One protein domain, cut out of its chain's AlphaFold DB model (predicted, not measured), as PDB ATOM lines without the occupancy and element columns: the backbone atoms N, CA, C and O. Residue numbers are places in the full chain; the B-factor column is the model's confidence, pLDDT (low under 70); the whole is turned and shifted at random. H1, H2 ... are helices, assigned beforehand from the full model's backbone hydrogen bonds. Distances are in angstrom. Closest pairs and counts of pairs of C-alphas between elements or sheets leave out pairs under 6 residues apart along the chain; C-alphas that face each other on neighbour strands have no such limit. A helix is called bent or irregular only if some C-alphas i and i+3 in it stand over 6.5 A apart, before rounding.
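Overview. This is residues 552 to 722 of the 744 residues of an uncharacterized protein of Legionella sp. PC997 (UniProt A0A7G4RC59). This is a long rod: H1 and bent H2 run side by side as a hairpin, H3 folds back along the last part of H2, and short H4 lies crosswise near the beginning of H2. Residues 552 to 563 of H1 stick out. The printed part, 171 residues with four named helices and no named strand, is all helix and extended: radius of gyration of the C-alphas 25.0 A, spans 79 by 34 by 23 A.

Arrangement. H1, residues 552 to 602, touches H2a, residues 609 to 648, as a hairpin, opposite ways at a shallow tilt of 10 degrees; the closest C-alphas, of Ala 593 and Ile 619, are 4.8 A apart. By its hydrogen bonds H2, residues 609 to 659, was assigned as one helix, but it is bent, with C-alphas 648 and 651 6.9 A apart; H2b is residues 651 to 659. H3, residues 663 to 688, forms a hairpin with H2b, and its residues 677 to 688 touch residues 631 to 646 of H2a. H4, residues 700 to 709, is close to but not clearly touching H2a. In H1, H2a, H2b and H4 every O i to N i+4 pair is within hydrogen-bond range, in H3 20 of 22.

Along the chain. H1, 72.3 A long, begins at C-alpha 552 (103.626, 28.396, 57.349); H4 ends at C-alpha 709 (58.972, 4.632, 8.317).

Size, cuts and confidence. The printed part has no cut; the H3 to H4 link is long, and residues 719 to 722 have pLDDT under 70.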
ATOM      1  N   LEU A 552     102.832  29.301  58.187       83.12
ATOM      2  CA  LEU A 552     103.626  28.396  57.349       83.12
ATOM      3  C   LEU A 552     102.992  27.007  57.246       83.12
ATOM      4  O   LEU A 552     102.903  26.452  56.152       83.12
ATOM      5  N   ALA A 553     102.500  26.467  58.364       83.50
ATOM      6  CA  ALA A 553     101.788  25.196  58.371       83.50
ATOM      7  C   ALA A 553     100.514  25.258  57.509       83.50
ATOM      8  O   ALA A 553     100.281  24.357  56.706       83.50
ATOM      9  N   SER A 554      99.717  26.331  57.609       87.62
ATOM     10  CA  SER A 554      98.503  26.478  56.794       87.62
ATOM     11  C   SER A 554      98.796  26.633  55.300       87.62
ATOM     12  O   SER A 554      98.103  26.025  54.483       87.62
ATOM     13  N   MET A 555      99.850  27.365  54.931       88.81
ATOM     14  CA  MET A 555     100.293  27.485  53.539       88.81
ATOM     15  C   MET A 555     100.811  26.155  52.986       88.81
ATOM     16  O   MET A 555     100.421  25.774  51.886       88.81
ATOM     17  N   ALA A 556     101.599  25.401  53.758       88.31
ATOM     18  CA  ALA A 556     102.072  24.080  53.346       88.31
ATOM     19  C   ALA A 556     100.907  23.103  53.100       88.31
ATOM     20  O   ALA A 556     100.906  22.373  52.108       88.31
ATOM     21  N   ILE A 557      99.876  23.120  53.956       89.69
ATOM     22  CA  ILE A 557      98.648  22.337  53.741       89.69
ATOM     23  C   ILE A 557      97.957  22.779  52.457       89.69
ATOM     24  O   ILE A 557      97.637  21.938  51.621       89.69
ATOM     25  N   ALA A 558      97.730  24.085  52.296       93.94
ATOM     26  CA  ALA A 558      97.044  24.626  51.131       93.94
ATOM     27  C   ALA A 558      97.778  24.253  49.837       93.94
ATOM     28  O   ALA A 558      97.157  23.740  48.910       93.94
ATOM     29  N   GLY A 559      99.101  24.424  49.797       93.38
ATOM     30  CA  GLY A 559      99.936  24.033  48.666       93.38
ATOM     31  C   GLY A 559      99.860  22.534  48.368       93.38
ATOM     32  O   GLY A 559      99.599  22.153  47.229       93.38
ATOM     33  N   ALA A 560      99.989  21.672  49.384       92.75
ATOM     34  CA  ALA A 560      99.913  20.219  49.203       92.75
ATOM     35  C   ALA A 560      98.533  19.760  48.698       92.75
ATOM     36  O   ALA A 560      98.450  18.927  47.790       92.75
ATOM     37  N   VAL A 561      97.452  20.330  49.246       93.94
ATOM     38  CA  VAL A 561      96.078  20.092  48.782       93.94
ATOM     39  C   VAL A 561      95.930  20.527  47.327       93.94
ATOM     40  O   VAL A 561      95.417  19.758  46.520       93.94
ATOM     41  N   LEU A 562      96.408  21.722  46.965       95.81
ATOM     42  CA  LEU A 562      96.324  22.229  45.595       95.81
ATOM     43  C   LEU A 562      97.113  21.357  44.607       95.81
ATOM     44  O   LEU A 562      96.577  21.019  43.554       95.81
ATOM     45  N   CYS A 563      98.334  20.921  44.942       94.12
ATOM     46  CA  CYS A 563      99.122  20.009  44.100       94.12
ATOM     47  C   CYS A 563      98.380  18.689  43.836       94.12
ATOM     48  O   CYS A 563      98.336  18.199  42.701       94.12
ATOM     49  N   PHE A 564      97.770  18.121  44.880       94.12
ATOM     50  CA  PHE A 564      96.968  16.908  44.768       94.12
ATOM     51  C   PHE A 564      95.709  17.135  43.917       94.12
ATOM     52  O   PHE A 564      95.489  16.417  42.941       94.12
ATOM     53  N   VAL A 565      94.923  18.169  44.231       94.88
ATOM     54  CA  VAL A 565      93.672  18.498  43.534       94.88
ATOM     55  C   VAL A 565      93.922  18.783  42.055       94.88
ATOM     56  O   VAL A 565      93.243  18.203  41.211       94.88
ATOM     57  N   PHE A 566      94.924  19.595  41.705       96.00
ATOM     58  CA  PHE A 566      95.260  19.855  40.302       96.00
ATOM     59  C   PHE A 566      95.697  18.593  39.558       96.00
ATOM     60  O   PHE A 566      95.387  18.453  38.379       96.00
ATOM     61  N   THR A 567      96.361  17.649  40.228       93.25
ATOM     62  CA  THR A 567      96.727  16.360  39.620       93.25
ATOM     63  C   THR A 567      95.494  15.500  39.337       93.25
ATOM     64  O   THR A 567      95.364  14.979  38.229       93.25
ATOM     65  N   VAL A 568      94.555  15.403  40.284       93.81
ATOM     66  CA  VAL A 568      93.286  14.677  40.086       93.81
ATOM     67  C   VAL A 568      92.444  15.332  38.987       93.81
ATOM     68  O   VAL A 568      91.950  14.636  38.102       93.81
ATOM     69  N   ILE A 569      92.332  16.667  38.985       95.25
ATOM     70  CA  ILE A 569      91.620  17.418  37.940       95.25
ATOM     71  C   ILE A 569      92.272  17.190  36.576       95.25
ATOM     72  O   ILE A 569      91.566  16.916  35.616       95.25
ATOM     73  N   ASN A 570      93.600  17.242  36.465       94.81
ATOM     74  CA  ASN A 570      94.286  17.009  35.194       94.81
ATOM     75  C   ASN A 570      94.022  15.599  34.638       94.81
ATOM     76  O   ASN A 570      93.734  15.449  33.450       94.81
ATOM     77  N   ASN A 571      94.065  14.573  35.493       91.12
ATOM     78  CA  ASN A 571      93.724  13.204  35.102       91.12
ATOM     79  C   ASN A 571      92.253  13.092  34.668       91.12
ATOM     80  O   ASN A 571      91.957  12.460  33.652       91.12
ATOM     81  N   ALA A 572      91.343  13.751  35.394       95.25
ATOM     82  CA  ALA A 572      89.928  13.821  35.046       95.25
ATOM     83  C   ALA A 572      89.706  14.508  33.689       95.25
ATOM     84  O   ALA A 572      88.996  13.971  32.840       95.25
ATOM     85  N   THR A 573      90.358  15.648  33.443       95.38
ATOM     86  CA  THR A 573      90.257  16.399  32.185       95.38
ATOM     87  C   THR A 573      90.811  15.604  31.009       95.38
ATOM     88  O   THR A 573      90.173  15.575  29.959       95.38
ATOM     89  N   LYS A 574      91.941  14.897  31.164       92.69
ATOM     90  CA  LYS A 574      92.469  13.999  30.119       92.69
ATOM     91  C   LYS A 574      91.439  12.939  29.716       92.69
ATOM     92  O   LYS A 574      91.169  12.777  28.528       92.69
ATOM     93  N   GLY A 575      90.813  12.275  30.691       93.81
ATOM     94  CA  GLY A 575      89.731  11.325  30.415       93.81
ATOM     95  C   GLY A 575      88.480  11.986  29.822       93.81
ATOM     96  O   GLY A 575      87.833  11.418  28.945       93.81
ATOM     97  N   GLY A 576      88.166  13.214  30.242       95.88
ATOM     98  CA  GLY A 576      87.083  14.023  29.682       95.88
ATOM     99  C   GLY A 576      87.295  14.386  28.208       95.88
ATOM    100  O   GLY A 576      86.350  14.327  27.426       95.88
ATOM    101  N   ILE A 577      88.529  14.691  27.796       95.19
ATOM    102  CA  ILE A 577      88.881  14.951  26.389       95.19
ATOM    103  C   ILE A 577      88.678  13.689  25.538       95.19
ATOM    104  O   ILE A 577      88.138  13.780  24.435       95.19
ATOM    105  N   GLU A 578      89.063  12.509  26.039       93.50
ATOM    106  CA  GLU A 578      88.813  11.237  25.344       93.50
ATOM    107  C   GLU A 578      87.310  10.961  25.184       93.50
ATOM    108  O   GLU A 578      86.866  10.589  24.097       93.50
ATOM    109  N   LEU A 579      86.510  11.220  26.224       94.94
ATOM    110  CA  LEU A 579      85.048  11.127  26.160       94.94
ATOM    111  C   LEU A 579      84.438  12.110  25.160       94.94
ATOM    112  O   LEU A 579      83.537  11.744  24.400       94.94
ATOM    113  N   TYR A 580      84.926  13.350  25.147       95.75
ATOM    114  CA  TYR A 580      84.473  14.377  24.217       95.75
ATOM    115  C   TYR A 580      84.790  13.997  22.765       95.75
ATOM    116  O   TYR A 580      83.932  14.141  21.895       95.75
ATOM    117  N   LYS A 581      85.969  13.417  22.506       93.75
ATOM    118  CA  LYS A 581      86.319  12.865  21.191       93.75
ATOM    119  C   LYS A 581      85.313  11.799  20.745       93.75
ATOM    120  O   LYS A 581      84.788  11.894  19.638       93.75
ATOM    121  N   THR A 582      84.995  10.837  21.610       94.31
ATOM    122  CA  THR A 582      83.981   9.807  21.328       94.31
ATOM    123  C   THR A 582      82.603  10.429  21.067       94.31
ATOM    124  O   THR A 582      81.881   9.994  20.172       94.31
ATOM    125  N   HIS A 583      82.233  11.484  21.802       94.75
ATOM    126  CA  HIS A 583      80.976  12.202  21.590       94.75
ATOM    127  C   HIS A 583      80.901  12.901  20.226       94.75
ATOM    128  O   HIS A 583      79.881  12.783  19.549       94.75
ATOM    129  N   LEU A 584      81.972  13.570  19.794       92.44
ATOM    130  CA  LEU A 584      82.038  14.167  18.458       92.44
ATOM    131  C   LEU A 584      81.904  13.105  17.362       92.44
ATOM    132  O   LEU A 584      81.141  13.295  16.420       92.44
ATOM    133  N   THR A 585      82.561  11.950  17.517       91.31
ATOM    134  CA  THR A 585      82.406  10.829  16.576       91.31
ATOM    135  C   THR A 585      80.956  10.343  16.499       91.31
ATOM    136  O   THR A 585      80.455  10.109  15.403       91.31
ATOM    137  N   ILE A 586      80.250  10.248  17.632       93.19
ATOM    138  CA  ILE A 586      78.812   9.922  17.662       93.19
ATOM    139  C   ILE A 586      78.002  10.958  16.872       93.19
ATOM    140  O   ILE A 586      77.198  10.579  16.023       93.19
ATOM    141  N   GLN A 587      78.217  12.253  17.121       93.62
ATOM    142  CA  GLN A 587      77.497  13.320  16.418       93.62
ATOM    143  C   GLN A 587      77.745  13.284  14.906       93.62
ATOM    144  O   GLN A 587      76.809  13.445  14.128       93.62
ATOM    145  N   GLU A 588      78.984  13.036  14.482       91.06
ATOM    146  CA  GLU A 588      79.348  12.923  13.067       91.06
ATOM    147  C   GLU A 588      78.649  11.747  12.386       91.06
ATOM    148  O   GLU A 588      78.080  11.920  11.311       91.06
ATOM    149  N   GLN A 589      78.653  10.568  13.013       92.50
ATOM    150  CA  GLN A 589      77.988   9.387  12.459       92.50
ATOM    151  C   GLN A 589      76.466   9.570  12.394       92.50
ATOM    152  O   GLN A 589      75.842   9.183  11.407       92.50
ATOM    153  N   MET A 590      75.867  10.227  13.390       93.56
ATOM    154  CA  MET A 590      74.436  10.548  13.379       93.56
ATOM    155  C   MET A 590      74.081  11.588  12.320       93.56
ATOM    156  O   MET A 590      73.088  11.422  11.612       93.56
ATOM    157  N   LYS A 591      74.900  12.634  12.166       93.38
ATOM    158  CA  LYS A 591      74.723  13.628  11.104       93.38
ATOM    159  C   LYS A 591      74.835  12.974   9.728       93.38
ATOM    160  O   LYS A 591      73.953  13.169   8.905       93.38
ATOM    161  N   GLN A 592      75.848  12.137   9.513       91.88
ATOM    162  CA  GLN A 592      76.022  11.393   8.265       91.88
ATOM    163  C   GLN A 592      74.815  10.488   7.971       91.88
ATOM    164  O   GLN A 592      74.312  10.486   6.851       91.88
ATOM    165  N   ALA A 593      74.303   9.764   8.972       94.62
ATOM    166  CA  ALA A 593      73.099   8.950   8.819       94.62
ATOM    167  C   ALA A 593      71.862   9.800   8.473       94.62
ATOM    168  O   ALA A 593      71.058   9.404   7.628       94.62
ATOM    169  N   SER A 594      71.714  10.975   9.093       94.38
ATOM    170  CA  SER A 594      70.630  11.920   8.805       94.38
ATOM    171  C   SER A 594      70.726  12.488   7.389       94.38
ATOM    172  O   SER A 594      69.728  12.488   6.675       94.38
ATOM    173  N   ASP A 595      71.917  12.912   6.962       93.56
ATOM    174  CA  ASP A 595      72.168  13.456   5.623       93.56
ATOM    175  C   ASP A 595      71.862  12.397   4.544       93.56
ATOM    176  O   ASP A 595      71.174  12.687   3.564       93.56
ATOM    177  N   LEU A 596      72.281  11.142   4.760       94.19
ATOM    178  CA  LEU A 596      71.958  10.008   3.882       94.19
ATOM    179  C   LEU A 596      70.455   9.693   3.861       94.19
ATOM    180  O   LEU A 596      69.896   9.395   2.807       94.19
ATOM    181  N   THR A 597      69.783   9.787   5.009       94.94
ATOM    182  CA  THR A 597      68.327   9.601   5.111       94.94
ATOM    183  C   THR A 597      67.589  10.694   4.336       94.94
ATOM    184  O   THR A 597      66.658  10.411   3.582       94.94
ATOM    185  N   GLU A 598      68.012  11.952   4.469       94.56
ATOM    186  CA  GLU A 598      67.429  13.073   3.735       94.56
ATOM    187  C   GLU A 598      67.682  12.950   2.227       94.56
ATOM    188  O   GLU A 598      66.767  13.180   1.431       94.56
ATOM    189  N   GLN A 599      68.886  12.532   1.828       94.06
ATOM    190  CA  GLN A 599      69.215  12.236   0.436       94.06
ATOM    191  C   GLN A 599      68.300  11.143  -0.125       94.06
ATOM    192  O   GLN A 599      67.689  11.343  -1.178       94.06
ATOM    193  N   LEU A 600      68.150  10.028   0.598       95.12
ATOM    194  CA  LEU A 600      67.275   8.930   0.205       95.12
ATOM    195  C   LEU A 600      65.825   9.394   0.064       95.12
ATOM    196  O   LEU A 600      65.172   9.033  -0.908       95.12
ATOM    197  N   LYS A 601      65.329  10.224   0.989       95.12
ATOM    198  CA  LYS A 601      63.962  10.760   0.956       95.12
ATOM    199  C   LYS A 601      63.732  11.696  -0.230       95.12
ATOM    200  O   LYS A 601      62.712  11.580  -0.901       95.12
ATOM    201  N   LYS A 602      64.673  12.606  -0.508       95.44
ATOM    202  CA  LYS A 602      64.579  13.565  -1.627       95.44
ATOM    203  C   LYS A 602      64.661  12.889  -2.989       95.44
ATOM    204  O   LYS A 602      64.018  13.338  -3.929       95.44
ATOM    205  N   GLN A 603      65.478  11.845  -3.103       95.31
ATOM    206  CA  GLN A 603      65.749  11.166  -4.369       95.31
ATOM    207  C   GLN A 603      64.990   9.842  -4.501       95.31
ATOM    208  O   GLN A 603      65.224   9.109  -5.457       95.31
ATOM    209  N   TYR A 604      64.075   9.526  -3.580       95.12
ATOM    210  CA  TYR A 604      63.497   8.188  -3.471       95.12
ATOM    211  C   TYR A 604      62.874   7.695  -4.776       95.12
ATOM    212  O   TYR A 604      63.117   6.562  -5.175       95.12
ATOM    213  N   ASP A 605      62.109   8.531  -5.471       95.88
ATOM    214  CA  ASP A 605      61.431   8.127  -6.708       95.88
ATOM    215  C   ASP A 605      62.383   8.017  -7.910       95.88
ATOM    216  O   ASP A 605      62.060   7.364  -8.898       95.88
ATOM    217  N   HIS A 606      63.571   8.622  -7.818       94.31
ATOM    218  CA  HIS A 606      64.573   8.656  -8.883       94.31
ATOM    219  C   HIS A 606      65.658   7.580  -8.746       94.31
ATOM    220  O   HIS A 606      66.355   7.305  -9.720       94.31
ATOM    221  N   LEU A 607      65.809   6.987  -7.561       92.69
ATOM    222  CA  LEU A 607      66.830   5.979  -7.275       92.69
ATOM    223  C   LEU A 607      66.369   4.574  -7.674       92.69
ATOM    224  O   LEU A 607      65.225   4.185  -7.418       92.69
ATOM    225  N   ASP A 608      67.284   3.771  -8.221       95.56
ATOM    226  CA  ASP A 608      67.030   2.345  -8.442       95.56
ATOM    227  C   ASP A 608      66.906   1.596  -7.102       95.56
ATOM    228  O   ASP A 608      67.456   1.994  -6.072       95.56
ATOM    229  N   LYS A 609      66.216   0.450  -7.104       95.44
ATOM    230  CA  LYS A 609      66.069  -0.415  -5.926       95.44
ATOM    231  C   LYS A 609      67.421  -0.746  -5.288       95.44
ATOM    232  O   LYS A 609      67.513  -0.760  -4.064       95.44
ATOM    233  N   LYS A 610      68.463  -1.000  -6.089       95.31
ATOM    234  CA  LYS A 610      69.806  -1.288  -5.563       95.31
ATOM    235  C   LYS A 610      70.420  -0.083  -4.859       95.31
ATOM    236  O   LYS A 610      70.972  -0.246  -3.779       95.31
ATOM    237  N   GLU A 611      70.266   1.112  -5.415       93.81
ATOM    238  CA  GLU A 611      70.803   2.342  -4.826       93.81
ATOM    239  C   GLU A 611      70.116   2.669  -3.501       93.81
ATOM    240  O   GLU A 611      70.785   3.002  -2.526       93.81
ATOM    241  N   LYS A 612      68.793   2.476  -3.420       95.50
ATOM    242  CA  LYS A 612      68.055   2.606  -2.155       95.50
ATOM    243  C   LYS A 612      68.563   1.623  -1.102       95.50
ATOM    244  O   LYS A 612      68.783   2.006   0.044       95.50
ATOM    245  N   GLN A 613      68.782   0.365  -1.492       96.25
ATOM    246  CA  GLN A 613      69.324  -0.672  -0.608       96.25
ATOM    247  C   GLN A 613      70.758  -0.363  -0.166       96.25
ATOM    248  O   GLN A 613      71.108  -0.614   0.985       96.25
ATOM    249  N   PHE A 614      71.576   0.206  -1.050       95.31
ATOM    250  CA  PHE A 614      72.927   0.643  -0.725       95.31
ATOM    251  C   PHE A 614      72.922   1.787   0.295       95.31
ATOM    252  O   PHE A 614      73.549   1.655   1.343       95.31
ATOM    253  N   ILE A 615      72.155   2.854   0.043       94.50
ATOM    254  CA  ILE A 615      72.047   3.989   0.974       94.50
ATOM    255  C   ILE A 615      71.493   3.520   2.326       94.50
ATOM    256  O   ILE A 615      71.989   3.924   3.374       94.50
ATOM    257  N   PHE A 616      70.516   2.607   2.327       95.81
ATOM    258  CA  PHE A 616      70.033   1.979   3.557       95.81
ATOM    259  C   PHE A 616      71.147   1.258   4.329       95.81
ATOM    260  O   PHE A 616      71.248   1.425   5.542       95.81
ATOM    261  N   LEU A 617      72.004   0.485   3.655       95.88
ATOM    262  CA  LEU A 617      73.132  -0.188   4.305       95.88
ATOM    263  C   LEU A 617      74.156   0.802   4.873       95.88
ATOM    264  O   LEU A 617      74.686   0.555   5.956       95.88
ATOM    265  N   GLU A 618      74.408   1.923   4.196       94.81
ATOM    266  CA  GLU A 618      75.267   2.993   4.721       94.81
ATOM    267  C   GLU A 618      74.655   3.650   5.967       94.81
ATOM    268  O   GLU A 618      75.346   3.821   6.975       94.81
ATOM    269  N   ILE A 619      73.348   3.941   5.949       94.88
ATOM    270  CA  ILE A 619      72.611   4.446   7.118       94.88
ATOM    271  C   ILE A 619      72.703   3.436   8.267       94.88
ATOM    272  O   ILE A 619      73.095   3.799   9.378       94.88
ATOM    273  N   LYS A 620      72.416   2.155   8.002       94.38
ATOM    274  CA  LYS A 620      72.487   1.071   8.993       94.38
ATOM    275  C   LYS A 620      73.887   0.945   9.588       94.38
ATOM    276  O   LYS A 620      74.031   0.766  10.795       94.38
ATOM    277  N   GLN A 621      74.928   1.085   8.775       94.12
ATOM    278  CA  GLN A 621      76.304   1.048   9.254       94.12
ATOM    279  C   GLN A 621      76.655   2.246  10.143       94.12
ATOM    280  O   GLN A 621      77.308   2.050  11.174       94.12
ATOM    281  N   CYS A 622      76.233   3.457   9.765       93.62
ATOM    282  CA  CYS A 622      76.425   4.662  10.574       93.62
ATOM    283  C   CYS A 622      75.700   4.537  11.923       93.62
ATOM    284  O   CYS A 622      76.244   4.909  12.965       93.62
ATOM    285  N   LEU A 623      74.497   3.951  11.929       93.12
ATOM    286  CA  LEU A 623      73.742   3.653  13.147       93.12
ATOM    287  C   LEU A 623      74.438   2.591  14.011       93.12
ATOM    288  O   LEU A 623      74.611   2.810  15.207       93.12
ATOM    289  N   ALA A 624      74.921   1.495  13.419       92.69
ATOM    290  CA  ALA A 624      75.676   0.466  14.139       92.69
ATOM    291  C   ALA A 624      76.965   1.029  14.765       92.69
ATOM    292  O   ALA A 624      77.303   0.718  15.906       92.69
ATOM    293  N   GLU A 625      77.683   1.894  14.036       92.56
ATOM    294  CA  GLU A 625      78.861   2.590  14.563       92.56
ATOM    295  C   GLU A 625      78.480   3.529  15.708       92.56
ATOM    296  O   GLU A 625      79.117   3.527  16.758       92.56
ATOM    297  N   THR A 626      77.394   4.282  15.546       93.88
ATOM    298  CA  THR A 626      76.851   5.154  16.589       93.88
ATOM    299  C   THR A 626      76.537   4.370  17.864       93.88
ATOM    300  O   THR A 626      76.886   4.811  18.960       93.88
ATOM    301  N   GLU A 627      75.903   3.200  17.758       93.56
ATOM    302  CA  GLU A 627      75.605   2.348  18.911       93.56
ATOM    303  C   GLU A 627      76.868   1.789  19.570       93.56
ATOM    304  O   GLU A 627      76.986   1.828  20.800       93.56
ATOM    305  N   TYR A 628      77.840   1.337  18.776       94.44
ATOM    306  CA  TYR A 628      79.136   0.901  19.289       94.44
ATOM    307  C   TYR A 628      79.840   2.030  20.058       94.44
ATOM    308  O   TYR A 628      80.212   1.852  21.219       94.44
ATOM    309  N   GLN A 629      79.932   3.229  19.474       94.25
ATOM    310  CA  GLN A 629      80.558   4.388  20.114       94.25
ATOM    311  C   GLN A 629      79.792   4.854  21.363       94.25
ATOM    312  O   GLN A 629      80.407   5.269  22.345       94.25
ATOM    313  N   LYS A 630      78.455   4.721  21.404       94.69
ATOM    314  CA  LYS A 630      77.663   4.952  22.629       94.69
ATOM    315  C   LYS A 630      78.077   3.996  23.754       94.69
ATOM    316  O   LYS A 630      78.222   4.446  24.892       94.69
ATOM    317  N   ARG A 631      78.320   2.712  23.456       94.75
ATOM    318  CA  ARG A 631      78.827   1.729  24.436       94.75
ATOM    319  C   ARG A 631      80.266   2.044  24.859       94.75
ATOM    320  O   ARG A 631      80.553   2.032  26.055       94.75
ATOM    321  N   VAL A 632      81.139   2.415  23.917       94.75
ATOM    322  CA  VAL A 632      82.507   2.895  24.209       94.75
ATOM    323  C   VAL A 632      82.473   4.096  25.158       94.75
ATOM    324  O   VAL A 632      83.215   4.118  26.137       94.75
ATOM    325  N   ARG A 633      81.575   5.063  24.928       95.81
ATOM    326  CA  ARG A 633      81.392   6.235  25.797       95.81
ATOM    327  C   ARG A 633      80.984   5.835  27.217       95.81
ATOM    328  O   ARG A 633      81.525   6.385  28.171       95.81
ATOM    329  N   VAL A 634      80.057   4.884  27.372       95.38
ATOM    330  CA  VAL A 634      79.653   4.365  28.695       95.38
ATOM    331  C   VAL A 634      80.837   3.704  29.401       95.38
ATOM    332  O   VAL A 634      81.116   4.033  30.551       95.38
ATOM    333  N   TYR A 635      81.583   2.846  28.701       96.00
ATOM    334  CA  TYR A 635      82.793   2.216  29.232       96.00
ATOM    335  C   TYR A 635      83.841   3.239  29.683       96.00
ATOM    336  O   TYR A 635      84.331   3.177  30.812       96.00
ATOM    337  N   GLN A 636      84.160   4.211  28.826       94.75
ATOM    338  CA  GLN A 636      85.109   5.280  29.135       94.75
ATOM    339  C   GLN A 636      84.631   6.125  30.321       94.75
ATOM    340  O   GLN A 636      85.437   6.470  31.181       94.75
ATOM    341  N   SER A 637      83.329   6.409  30.413       95.81
ATOM    342  CA  SER A 637      82.742   7.180  31.509       95.81
ATOM    343  C   SER A 637      82.832   6.416  32.829       95.81
ATOM    344  O   SER A 637      83.349   6.955  33.806       95.81
ATOM    345  N   ALA A 638      82.448   5.137  32.844       96.25
ATOM    346  CA  ALA A 638      82.578   4.273  34.014       96.25
ATOM    347  C   ALA A 638      84.045   4.133  34.456       96.25
ATOM    348  O   ALA A 638      84.357   4.263  35.640       96.25
ATOM    349  N   SER A 639      84.965   3.929  33.507       94.31
ATOM    350  CA  SER A 639      86.404   3.853  33.779       94.31
ATOM    351  C   SER A 639      86.956   5.168  34.340       94.31
ATOM    352  O   SER A 639      87.766   5.143  35.269       94.31
ATOM    353  N   LEU A 640      86.511   6.313  33.813       94.75
ATOM    354  CA  LEU A 640      86.917   7.635  34.281       94.75
ATOM    355  C   LEU A 640      86.412   7.906  35.700       94.75
ATOM    356  O   LEU A 640      87.216   8.224  36.572       94.75
ATOM    357  N   VAL A 641      85.112   7.716  35.950       96.19
ATOM    358  CA  VAL A 641      84.499   7.883  37.278       96.19
ATOM    359  C   VAL A 641      85.205   6.997  38.299       96.19
ATOM    360  O   VAL A 641      85.620   7.478  39.350       96.19
ATOM    361  N   ARG A 642      85.432   5.723  37.963       95.50
ATOM    362  CA  ARG A 642      86.193   4.791  38.802       95.50
ATOM    363  C   ARG A 642      87.595   5.319  39.108       95.50
ATOM    364  O   ARG A 642      88.008   5.286  40.263       95.50
ATOM    365  N   SER A 643      88.326   5.787  38.094       93.06
ATOM    366  CA  SER A 643      89.684   6.314  38.275       93.06
ATOM    367  C   SER A 643      89.691   7.540  39.186       93.06
ATOM    368  O   SER A 643      90.507   7.593  40.097       93.06
ATOM    369  N   ILE A 644      88.758   8.478  38.991       94.62
ATOM    370  CA  ILE A 644      88.626   9.690  39.812       94.62
ATOM    371  C   ILE A 644      88.275   9.332  41.256       94.62
ATOM    372  O   ILE A 644      88.910   9.843  42.172       94.62
ATOM    373  N   ILE A 645      87.306   8.434  41.474       95.44
ATOM    374  CA  ILE A 645      86.927   7.975  42.818       95.44
ATOM    375  C   ILE A 645      88.139   7.345  43.505       95.44
ATOM    376  O   ILE A 645      88.510   7.759  44.598       95.44
ATOM    377  N   ILE A 646      88.808   6.386  42.866       93.56
ATOM    378  CA  ILE A 646      89.975   5.729  43.466       93.56
ATOM    379  C   ILE A 646      91.070   6.756  43.784       93.56
ATOM    380  O   ILE A 646      91.581   6.780  44.901       93.56
ATOM    381  N   GLU A 647      91.395   7.644  42.845       92.62
ATOM    382  CA  GLU A 647      92.427   8.665  43.040       92.62
ATOM    383  C   GLU A 647      92.055   9.693  44.121       92.62
ATOM    384  O   GLU A 647      92.927  10.123  44.873       92.62
ATOM    385  N   ALA A 648      90.784  10.059  44.272       94.19
ATOM    386  CA  ALA A 648      90.340  10.982  45.315       94.19
ATOM    387  C   ALA A 648      90.306  10.331  46.710       94.19
ATOM    388  O   ALA A 648      90.648  10.976  47.700       94.19
ATOM    389  N   PHE A 649      89.911   9.055  46.800       95.25
ATOM    390  CA  PHE A 649      89.692   8.371  48.079       95.25
ATOM    391  C   PHE A 649      90.931   7.670  48.644       95.25
ATOM    392  O   PHE A 649      90.994   7.490  49.860       95.25
ATOM    393  N   ILE A 650      91.925   7.304  47.824       94.12
ATOM    394  CA  ILE A 650      93.152   6.645  48.313       94.12
ATOM    395  C   ILE A 650      93.788   7.410  49.488       94.12
ATOM    396  O   ILE A 650      94.054   6.759  50.497       94.12
ATOM    397  N   PRO A 651      93.992   8.746  49.452       94.12
ATOM    398  CA  PRO A 651      94.585   9.443  50.587       94.12
ATOM    399  C   PRO A 651      93.742   9.318  51.856       94.12
ATOM    400  O   PRO A 651      94.281   9.020  52.915       94.12
ATOM    401  N   ALA A 652      92.420   9.459  51.760       94.62
ATOM    402  CA  ALA A 652      91.533   9.316  52.913       94.62
ATOM    403  C   ALA A 652      91.579   7.896  53.508       94.62
ATOM    404  O   ALA A 652      91.656   7.742  54.725       94.62
ATOM    405  N   VAL A 653      91.593   6.863  52.656       95.62
ATOM    406  CA  VAL A 653      91.713   5.460  53.084       95.62
ATOM    407  C   VAL A 653      93.070   5.204  53.737       95.62
ATOM    408  O   VAL A 653      93.122   4.582  54.798       95.62
ATOM    409  N   VAL A 654      94.160   5.715  53.155       95.50
ATOM    410  CA  VAL A 654      95.513   5.595  53.718       95.50
ATOM    411  C   VAL A 654      95.614   6.306  55.060       95.50
ATOM    412  O   VAL A 654      96.079   5.713  56.030       95.50
ATOM    413  N   PHE A 655      95.114   7.538  55.139       95.50
ATOM    414  CA  PHE A 655      95.058   8.307  56.374       95.50
ATOM    415  C   PHE A 655      94.294   7.546  57.456       95.50
ATOM    416  O   PHE A 655      94.838   7.307  58.529       95.50
ATOM    417  N   ALA A 656      93.063   7.112  57.173       96.00
ATOM    418  CA  ALA A 656      92.227   6.445  58.160       96.00
ATOM    419  C   ALA A 656      92.834   5.115  58.641       96.00
ATOM    420  O   ALA A 656      92.836   4.836  59.841       96.00
ATOM    421  N   SER A 657      93.395   4.333  57.714       95.19
ATOM    422  CA  SER A 657      93.980   3.017  58.003       95.19
ATOM    423  C   SER A 657      95.269   3.100  58.813       95.19
ATOM    424  O   SER A 657      95.578   2.163  59.539       95.19
ATOM    425  N   LEU A 658      96.036   4.185  58.685       94.69
ATOM    426  CA  LEU A 658      97.297   4.345  59.412       94.69
ATOM    427  C   LEU A 658      97.132   5.159  60.698       94.69
ATOM    428  O   LEU A 658      97.799   4.874  61.683       94.69
ATOM    429  N   MET A 659      96.239   6.152  60.714       95.44
ATOM    430  CA  MET A 659      96.047   7.016  61.881       95.44
ATOM    431  C   MET A 659      95.240   6.353  62.984       95.44
ATOM    432  O   MET A 659      95.601   6.481  64.150       95.44
ATOM    433  N   PHE A 660      94.140   5.675  62.642       95.62
ATOM    434  CA  PHE A 660      93.173   5.187  63.632       95.62
ATOM    435  C   PHE A 660      93.331   3.704  63.972       95.62
ATOM    436  O   PHE A 660      92.678   3.217  64.892       95.62
ATOM    437  N   VAL A 661      94.195   2.983  63.257       94.94
ATOM    438  CA  VAL A 661      94.373   1.536  63.399       94.94
ATOM    439  C   VAL A 661      95.864   1.226  63.592       94.94
ATOM    440  O   VAL A 661      96.686   1.803  62.883       94.94
ATOM    441  N   PRO A 662      96.241   0.314  64.514       93.94
ATOM    442  CA  PRO A 662      97.630  -0.113  64.655       93.94
ATOM    443  C   PRO A 662      98.179  -0.669  63.341       93.94
ATOM    444  O   PRO A 662      97.474  -1.380  62.621       93.94
ATOM    445  N   LEU A 663      99.466  -0.445  63.074       90.75
ATOM    446  CA  LEU A 663     100.110  -0.788  61.801       90.75
ATOM    447  C   LEU A 663      99.939  -2.269  61.399       90.75
ATOM    448  O   LEU A 663      99.719  -2.569  60.225       90.75
ATOM    449  N   GLY A 664      99.930  -3.186  62.376       92.00
ATOM    450  CA  GLY A 664      99.703  -4.620  62.151       92.00
ATOM    451  C   GLY A 664      98.334  -4.973  61.552       92.00
ATOM    452  O   GLY A 664      98.219  -5.987  60.870       92.00
ATOM    453  N   ILE A 665      97.313  -4.135  61.757       92.50
ATOM    454  CA  ILE A 665      95.970  -4.292  61.169       92.50
ATOM    455  C   ILE A 665      95.779  -3.316  59.996       92.50
ATOM    456  O   ILE A 665      95.166  -3.677  58.991       92.50
ATOM    457  N   GLY A 666      96.347  -2.109  60.078       91.38
ATOM    458  CA  GLY A 666      96.254  -1.092  59.030       91.38
ATOM    459  C   GLY A 666      96.814  -1.556  57.681       91.38
ATOM    460  O   GLY A 666      96.182  -1.335  56.650       91.38
ATOM    461  N   VAL A 667      97.951  -2.267  57.666       91.00
ATOM    462  CA  VAL A 667      98.543  -2.805  56.423       91.00
ATOM    463  C   VAL A 667      97.610  -3.809  55.720       91.00
ATOM    464  O   VAL A 667      97.344  -3.619  54.530       91.00
ATOM    465  N   PRO A 668      97.048  -4.828  56.403       94.56
ATOM    466  CA  PRO A 668      95.991  -5.663  55.831       94.56
ATOM    467  C   PRO A 668      94.806  -4.880  55.246       94.56
ATOM    468  O   PRO A 668      94.350  -5.208  54.151       94.56
ATOM    469  N   VAL A 669      94.331  -3.822  55.916       94.00
ATOM    470  CA  VAL A 669      93.232  -2.975  55.407       94.00
ATOM    471  C   VAL A 669      93.618  -2.291  54.091       94.00
ATOM    472  O   VAL A 669      92.828  -2.280  53.146       94.00
ATOM    473  N   LEU A 670      94.850  -1.784  53.981       92.25
ATOM    474  CA  LEU A 670      95.359  -1.203  52.734       92.25
ATOM    475  C   LEU A 670      95.451  -2.233  51.606       92.25
ATOM    476  O   LEU A 670      95.075  -1.928  50.475       92.25
ATOM    477  N   LEU A 671      95.904  -3.456  51.899       91.25
ATOM    478  CA  LEU A 671      95.943  -4.539  50.913       91.25
ATOM    479  C   LEU A 671      94.540  -4.889  50.404       91.25
ATOM    480  O   LEU A 671      94.359  -5.068  49.201       91.25
ATOM    481  N   ILE A 672      93.539  -4.915  51.291       94.00
ATOM    482  CA  ILE A 672      92.132  -5.108  50.912       94.00
ATOM    483  C   ILE A 672      91.648  -3.957  50.020       94.00
ATOM    484  O   ILE A 672      91.008  -4.206  49.000       94.00
ATOM    485  N   ALA A 673      91.985  -2.705  50.345       93.44
ATOM    486  CA  ALA A 673      91.622  -1.551  49.523       93.44
ATOM    487  C   ALA A 673      92.261  -1.607  48.122       93.44
ATOM    488  O   ALA A 673      91.589  -1.336  47.125       93.44
ATOM    489  N   VAL A 674      93.531  -2.018  48.019       90.44
ATOM    490  CA  VAL A 674      94.207  -2.246  46.730       90.44
ATOM    491  C   VAL A 674      93.534  -3.379  45.959       90.44
ATOM    492  O   VAL A 674      93.240  -3.214  44.775       90.44
ATOM    493  N   ALA A 675      93.230  -4.501  46.617       93.25
ATOM    494  CA  ALA A 675      92.528  -5.621  46.000       93.25
ATOM    495  C   ALA A 675      91.144  -5.205  45.477       93.25
ATOM    496  O   ALA A 675      90.788  -5.562  44.358       93.25
ATOM    497  N   LEU A 676      90.401  -4.376  46.218       94.19
ATOM    498  CA  LEU A 676      89.130  -3.794  45.775       94.19
ATOM    499  C   LEU A 676      89.319  -2.835  44.587       94.19
ATOM    500  O   LEU A 676      88.533  -2.833  43.635       94.19
ATOM    501  N   GLY A 677      90.394  -2.047  44.599       92.25
ATOM    502  CA  GLY A 677      90.812  -1.219  43.470       92.25
ATOM    503  C   GLY A 677      91.132  -2.042  42.218       92.25
ATOM    504  O   GLY A 677      90.814  -1.618  41.113       92.25
ATOM    505  N   ILE A 678      91.704  -3.236  42.347       90.69
ATOM    506  CA  ILE A 678      91.946  -4.143  41.213       90.69
ATOM    507  C   ILE A 678      90.642  -4.828  40.786       90.69
ATOM    508  O   ILE A 678      90.299  -4.821  39.605       90.69
ATOM    509  N   ALA A 679      89.864  -5.350  41.732       94.94
ATOM    510  CA  ALA A 679      88.596  -6.026  41.465       94.94
ATOM    511  C   ALA A 679      87.595  -5.107  40.750       94.94
ATOM    512  O   ALA A 679      86.969  -5.515  39.777       94.94
ATOM    513  N   SER A 680      87.499  -3.838  41.155       95.88
ATOM    514  CA  SER A 680      86.654  -2.856  40.466       95.88
ATOM    515  C   SER A 680      87.127  -2.549  39.040       95.88
ATOM    516  O   SER A 680      86.308  -2.159  38.211       95.88
ATOM    517  N   HIS A 681      88.414  -2.731  38.714       93.25
ATOM    518  CA  HIS A 681      88.911  -2.562  37.344       93.25
ATOM    519  C   HIS A 681      88.371  -3.674  36.457       93.25
ATOM    520  O   HIS A 681      87.757  -3.393  35.432       93.25
ATOM    521  N   TYR A 682      88.542  -4.918  36.911       95.62
ATOM    522  CA  TYR A 682      88.018  -6.094  36.231       95.62
ATOM    523  C   TYR A 682      86.495  -6.073  36.151       95.62
ATOM    524  O   TYR A 682      85.945  -6.469  35.129       95.62
ATOM    525  N   ALA A 683      85.806  -5.561  37.175       95.38
ATOM    526  CA  ALA A 683      84.360  -5.379  37.135       95.38
ATOM    527  C   ALA A 683      83.950  -4.390  36.032       95.38
ATOM    528  O   ALA A 683      83.083  -4.714  35.228       95.38
ATOM    529  N   VAL A 684      84.601  -3.222  35.936       94.81
ATOM    530  CA  VAL A 684      84.304  -2.250  34.868       94.81
ATOM    531  C   VAL A 684      84.632  -2.817  33.488       94.81
ATOM    532  O   VAL A 684      83.845  -2.651  32.557       94.81
ATOM    533  N   GLU A 685      85.759  -3.515  33.347       93.75
ATOM    534  CA  GLU A 685      86.130  -4.144  32.080       93.75
ATOM    535  C   GLU A 685      85.131  -5.236  31.678       93.75
ATOM    536  O   GLU A 685      84.652  -5.246  30.552       93.75
ATOM    537  N   THR A 686      84.741  -6.109  32.602       94.69
ATOM    538  CA  THR A 686      83.827  -7.223  32.308       94.69
ATOM    539  C   THR A 686      82.404  -6.741  32.021       94.69
ATOM    540  O   THR A 686      81.743  -7.284  31.140       94.69
ATOM    541  N   LEU A 687      81.921  -5.725  32.745       94.19
ATOM    542  CA  LEU A 687      80.539  -5.246  32.626       94.19
ATOM    543  C   LEU A 687      80.327  -4.287  31.452       94.19
ATOM    544  O   LEU A 687      79.247  -4.288  30.863       94.19
ATOM    545  N   PHE A 688      81.322  -3.456  31.128       94.62
ATOM    546  CA  PHE A 688      81.121  -2.342  30.198       94.62
ATOM    547  C   PHE A 688      81.967  -2.411  28.928       94.62
ATOM    548  O   PHE A 688      81.653  -1.680  27.989       94.62
ATOM    549  N   LYS A 689      83.017  -3.245  28.848       94.56
ATOM    550  CA  LYS A 689      83.849  -3.308  27.637       94.56
ATOM    551  C   LYS A 689      82.979  -3.709  26.441       94.56
ATOM    552  O   LYS A 689      82.361  -4.776  26.464       94.56
ATOM    553  N   PRO A 690      82.900  -2.866  25.398       93.75
ATOM    554  CA  PRO A 690      82.057  -3.162  24.256       93.75
ATOM    555  C   PRO A 690      82.607  -4.382  23.514       93.75
ATOM    556  O   PRO A 690      83.817  -4.516  23.325       93.75
ATOM    557  N   LYS A 691      81.706  -5.275  23.097       92.81
ATOM    558  CA  LYS A 691      82.038  -6.357  22.162       92.81
ATOM    559  C   LYS A 691      82.366  -5.764  20.793       92.81
ATOM    560  O   LYS A 691      81.897  -4.671  20.468       92.81
ATOM    561  N   GLU A 692      83.161  -6.490  20.009       86.38
ATOM    562  CA  GLU A 692      83.447  -6.113  18.625       86.38
ATOM    563  C   GLU A 692      82.148  -5.933  17.831       86.38
ATOM    564  O   GLU A 692      81.137  -6.588  18.098       86.38
ATOM    565  N   LYS A 693      82.178  -4.992  16.885       86.25
ATOM    566  CA  LYS A 693      81.043  -4.672  16.025       86.25
ATOM    567  C   LYS A 693      80.648  -5.911  15.221       86.25
ATOM    568  O   LYS A 693      81.496  -6.520  14.572       86.25
ATOM    569  N   GLU A 694      79.366  -6.260  15.257       86.44
ATOM    570  CA  GLU A 694      78.824  -7.338  14.428       86.44
ATOM    571  C   GLU A 694      78.947  -6.977  12.941       86.44
ATOM    572  O   GLU A 694      78.859  -5.804  12.560       86.44
ATOM    573  N   ALA A 695      79.190  -7.986  12.102       87.00
ATOM    574  CA  ALA A 695      79.272  -7.800  10.657       87.00
ATOM    575  C   ALA A 695      77.939  -7.272  10.110       87.00
ATOM    576  O   ALA A 695      76.866  -7.593  10.626       87.00
ATOM    577  N   LEU A 696      77.994  -6.438   9.070       92.31
ATOM    578  CA  LEU A 696      76.785  -5.841   8.519       92.31
ATOM    579  C   LEU A 696      76.023  -6.882   7.694       92.31
ATOM    580  O   LEU A 696      76.520  -7.352   6.679       92.31
ATOM    581  N   GLU A 697      74.784  -7.184   8.074       92.50
ATOM    582  CA  GLU A 697      73.907  -8.074   7.305       92.50
ATOM    583  C   GLU A 697      72.738  -7.302   6.675       92.50
ATOM    584  O   GLU A 697      72.116  -6.441   7.311       92.50
ATOM    585  N   PHE A 698      72.421  -7.613   5.412       93.94
ATOM    586  CA  PHE A 698      71.240  -7.074   4.736       93.94
ATOM    587  C   PHE A 698      70.014  -7.937   5.043       93.94
ATOM    588  O   PHE A 698      69.977  -9.117   4.692       93.94
ATOM    589  N   ASN A 699      68.986  -7.326   5.626       94.88
ATOM    590  CA  ASN A 699      67.694  -7.951   5.875       94.88
ATOM    591  C   ASN A 699      66.616  -7.216   5.065       94.88
ATOM    592  O   ASN A 699      66.439  -6.008   5.204       94.88
ATOM    593  N   SER A 700      65.907  -7.940   4.195       94.50
ATOM    594  CA  SER A 700      64.890  -7.350   3.318       94.50
ATOM    595  C   SER A 700      63.681  -6.817   4.079       94.50
ATOM    596  O   SER A 700      63.171  -5.766   3.713       94.50
ATOM    597  N   THR A 701      63.251  -7.508   5.138       95.25
ATOM    598  CA  THR A 701      62.120  -7.079   5.973       95.25
ATOM    599  C   THR A 701      62.460  -5.784   6.702       95.25
ATOM    600  O   THR A 701      61.675  -4.847   6.700       95.25
ATOM    601  N   GLU A 702      63.678  -5.699   7.236       93.62
ATOM    602  CA  GLU A 702      64.195  -4.498   7.899       93.62
ATOM    603  C   GLU A 702      64.240  -3.284   6.958       93.62
ATOM    604  O   GLU A 702      63.880  -2.170   7.334       93.62
ATOM    605  N   TYR A 703      64.661  -3.515   5.714       95.62
ATOM    606  CA  TYR A 703      64.685  -2.498   4.668       95.62
ATOM    607  C   TYR A 703      63.274  -2.017   4.293       95.62
ATOM    608  O   TYR A 703      63.061  -0.817   4.139       95.62
ATOM    609  N   GLU A 704      62.309  -2.930   4.148       95.19
ATOM    610  CA  GLU A 704      60.918  -2.581   3.831       95.19
ATOM    611  C   GLU A 704      60.277  -1.762   4.961       95.19
ATOM    612  O   GLU A 704      59.729  -0.694   4.692       95.19
ATOM    613  N   GLU A 705      60.456  -2.181   6.218       94.06
ATOM    614  CA  GLU A 705      60.016  -1.427   7.401       94.06
ATOM    615  C   GLU A 705      60.643  -0.021   7.443       94.06
ATOM    616  O   GLU A 705      59.946   0.975   7.646       94.06
ATOM    617  N   PHE A 706      61.950   0.088   7.177       94.06
ATOM    618  CA  PHE A 706      62.641   1.377   7.107       94.06
ATOM    619  C   PHE A 706      62.061   2.300   6.025       94.06
ATOM    620  O   PHE A 706      61.863   3.495   6.258       94.06
ATOM    621  N   CYS A 707      61.788   1.757   4.834       93.38
ATOM    622  CA  CYS A 707      61.201   2.511   3.731       93.38
ATOM    623  C   CYS A 707      59.772   2.975   4.026       93.38
ATOM    624  O   CYS A 707      59.387   4.037   3.549       93.38
ATOM    625  N   GLU A 708      58.988   2.235   4.807       93.19
ATOM    626  CA  GLU A 708      57.672   2.700   5.262       93.19
ATOM    627  C   GLU A 708      57.788   3.806   6.321       93.19
ATOM    628  O   GLU A 708      57.008   4.764   6.328       93.19
ATOM    629  N   ASP A 709      58.781   3.704   7.205       92.12
ATOM    630  CA  ASP A 709      58.972   4.632   8.317       92.12
ATOM    631  C   ASP A 709      59.538   5.995   7.895       92.12
ATOM    632  O   ASP A 709      59.107   7.020   8.429       92.12
ATOM    633  N   ILE A 710      60.449   6.051   6.917       93.19
ATOM    634  CA  ILE A 710      61.130   7.295   6.496       93.19
ATOM    635  C   ILE A 710      60.171   8.380   5.955       93.19
ATOM    636  O   ILE A 710      60.462   9.586   6.000       93.19
ATOM    637  N   PHE A 711      59.002   7.970   5.453       90.75
ATOM    638  CA  PHE A 711      57.966   8.877   4.948       90.75
ATOM    639  C   PHE A 711      56.990   9.356   6.019       90.75
ATOM    640  O   PHE A 711      56.247  10.310   5.772       90.75
ATOM    641  N   LYS A 712      57.008   8.770   7.220       91.06
ATOM    642  CA  LYS A 712      56.193   9.255   8.337       91.06
ATOM    643  C   LYS A 712      56.702  10.637   8.768       91.06
ATOM    644  O   LYS A 712      57.906  10.881   8.835       91.06
ATOM    645  N   VAL A 713      55.770  11.553   9.044       77.81
ATOM    646  CA  VAL A 713      56.053  12.975   9.342       77.81
ATOM    647  C   VAL A 713      57.003  13.142  10.541       77.81
ATOM    648  O   VAL A 713      57.806  14.070  10.551       77.81
ATOM    649  N   ASP A 714      56.994  12.194  11.482       78.62
ATOM    650  CA  ASP A 714      57.766  12.240  12.731       78.62
ATOM    651  C   ASP A 714      58.977  11.287  12.771       78.62
ATOM    652  O   ASP A 714      59.401  10.871  13.857       78.62
ATOM    653  N   PHE A 715      59.539  10.895  11.621       80.50
ATOM    654  CA  PHE A 715      60.713  10.018  11.606       80.50
ATOM    655  C   PHE A 715      61.909  10.685  12.311       80.50
ATOM    656  O   PHE A 715      62.467  11.672  11.831       80.50
ATOM    657  N   LYS A 716      62.310  10.137  13.464       82.19
ATOM    658  CA  LYS A 716      63.508  10.543  14.212       82.19
ATOM    659  C   LYS A 716      64.481   9.371  14.255       82.19
ATOM    660  O   LYS A 716      64.160   8.368  14.888       82.19
ATOM    661  N   LEU A 717      65.675   9.530  13.671       80.31
ATOM    662  CA  LEU A 717      66.741   8.511  13.718       80.31
ATOM    663  C   LEU A 717      67.101   8.091  15.158       80.31
ATOM    664  O   LEU A 717      67.513   6.959  15.387       80.31
ATOM    665  N   ASP A 718      66.923   8.987  16.134       70.31
ATOM    666  CA  ASP A 718      67.295   8.759  17.538       70.31
ATOM    667  C   ASP A 718      66.468   7.675  18.227       70.31
ATOM    668  O   ASP A 718      66.935   7.046  19.182       70.31
ATOM    669  N   LYS A 719      65.241   7.437  17.749       67.00
ATOM    670  CA  LYS A 719      64.445   6.291  18.177       67.00
ATOM    671  C   LYS A 719      64.984   5.094  17.415       67.00
ATOM    672  O   LYS A 719      64.396   4.737  16.403       67.00
ATOM    673  N   SER A 720      66.117   4.549  17.882       55.00
ATOM    674  CA  SER A 720      66.775   3.392  17.260       55.00
ATOM    675  C   SER A 720      65.681   2.392  16.891       55.00
ATOM    676  O   SER A 720      64.987   1.903  17.800       55.00
ATOM    677  N   PRO A 721      65.411   2.187  15.589       52.69
ATOM    678  CA  PRO A 721      64.367   1.270  15.185       52.69
ATOM    679  C   PRO A 721      64.729  -0.102  15.748       52.69
ATOM    680  O   PRO A 721      65.875  -0.357  16.124       52.69
ATOM    681  N   ALA A 722      63.769  -1.014  15.855       57.22
ATOM    682  CA  ALA A 722      63.999  -2.324  16.470       57.22
ATOM    683  C   ALA A 722      65.090  -3.190  15.779       57.22
ATOM    684  O   ALA A 722      65.319  -4.316  16.219       57.22
TER     685      ALA A 722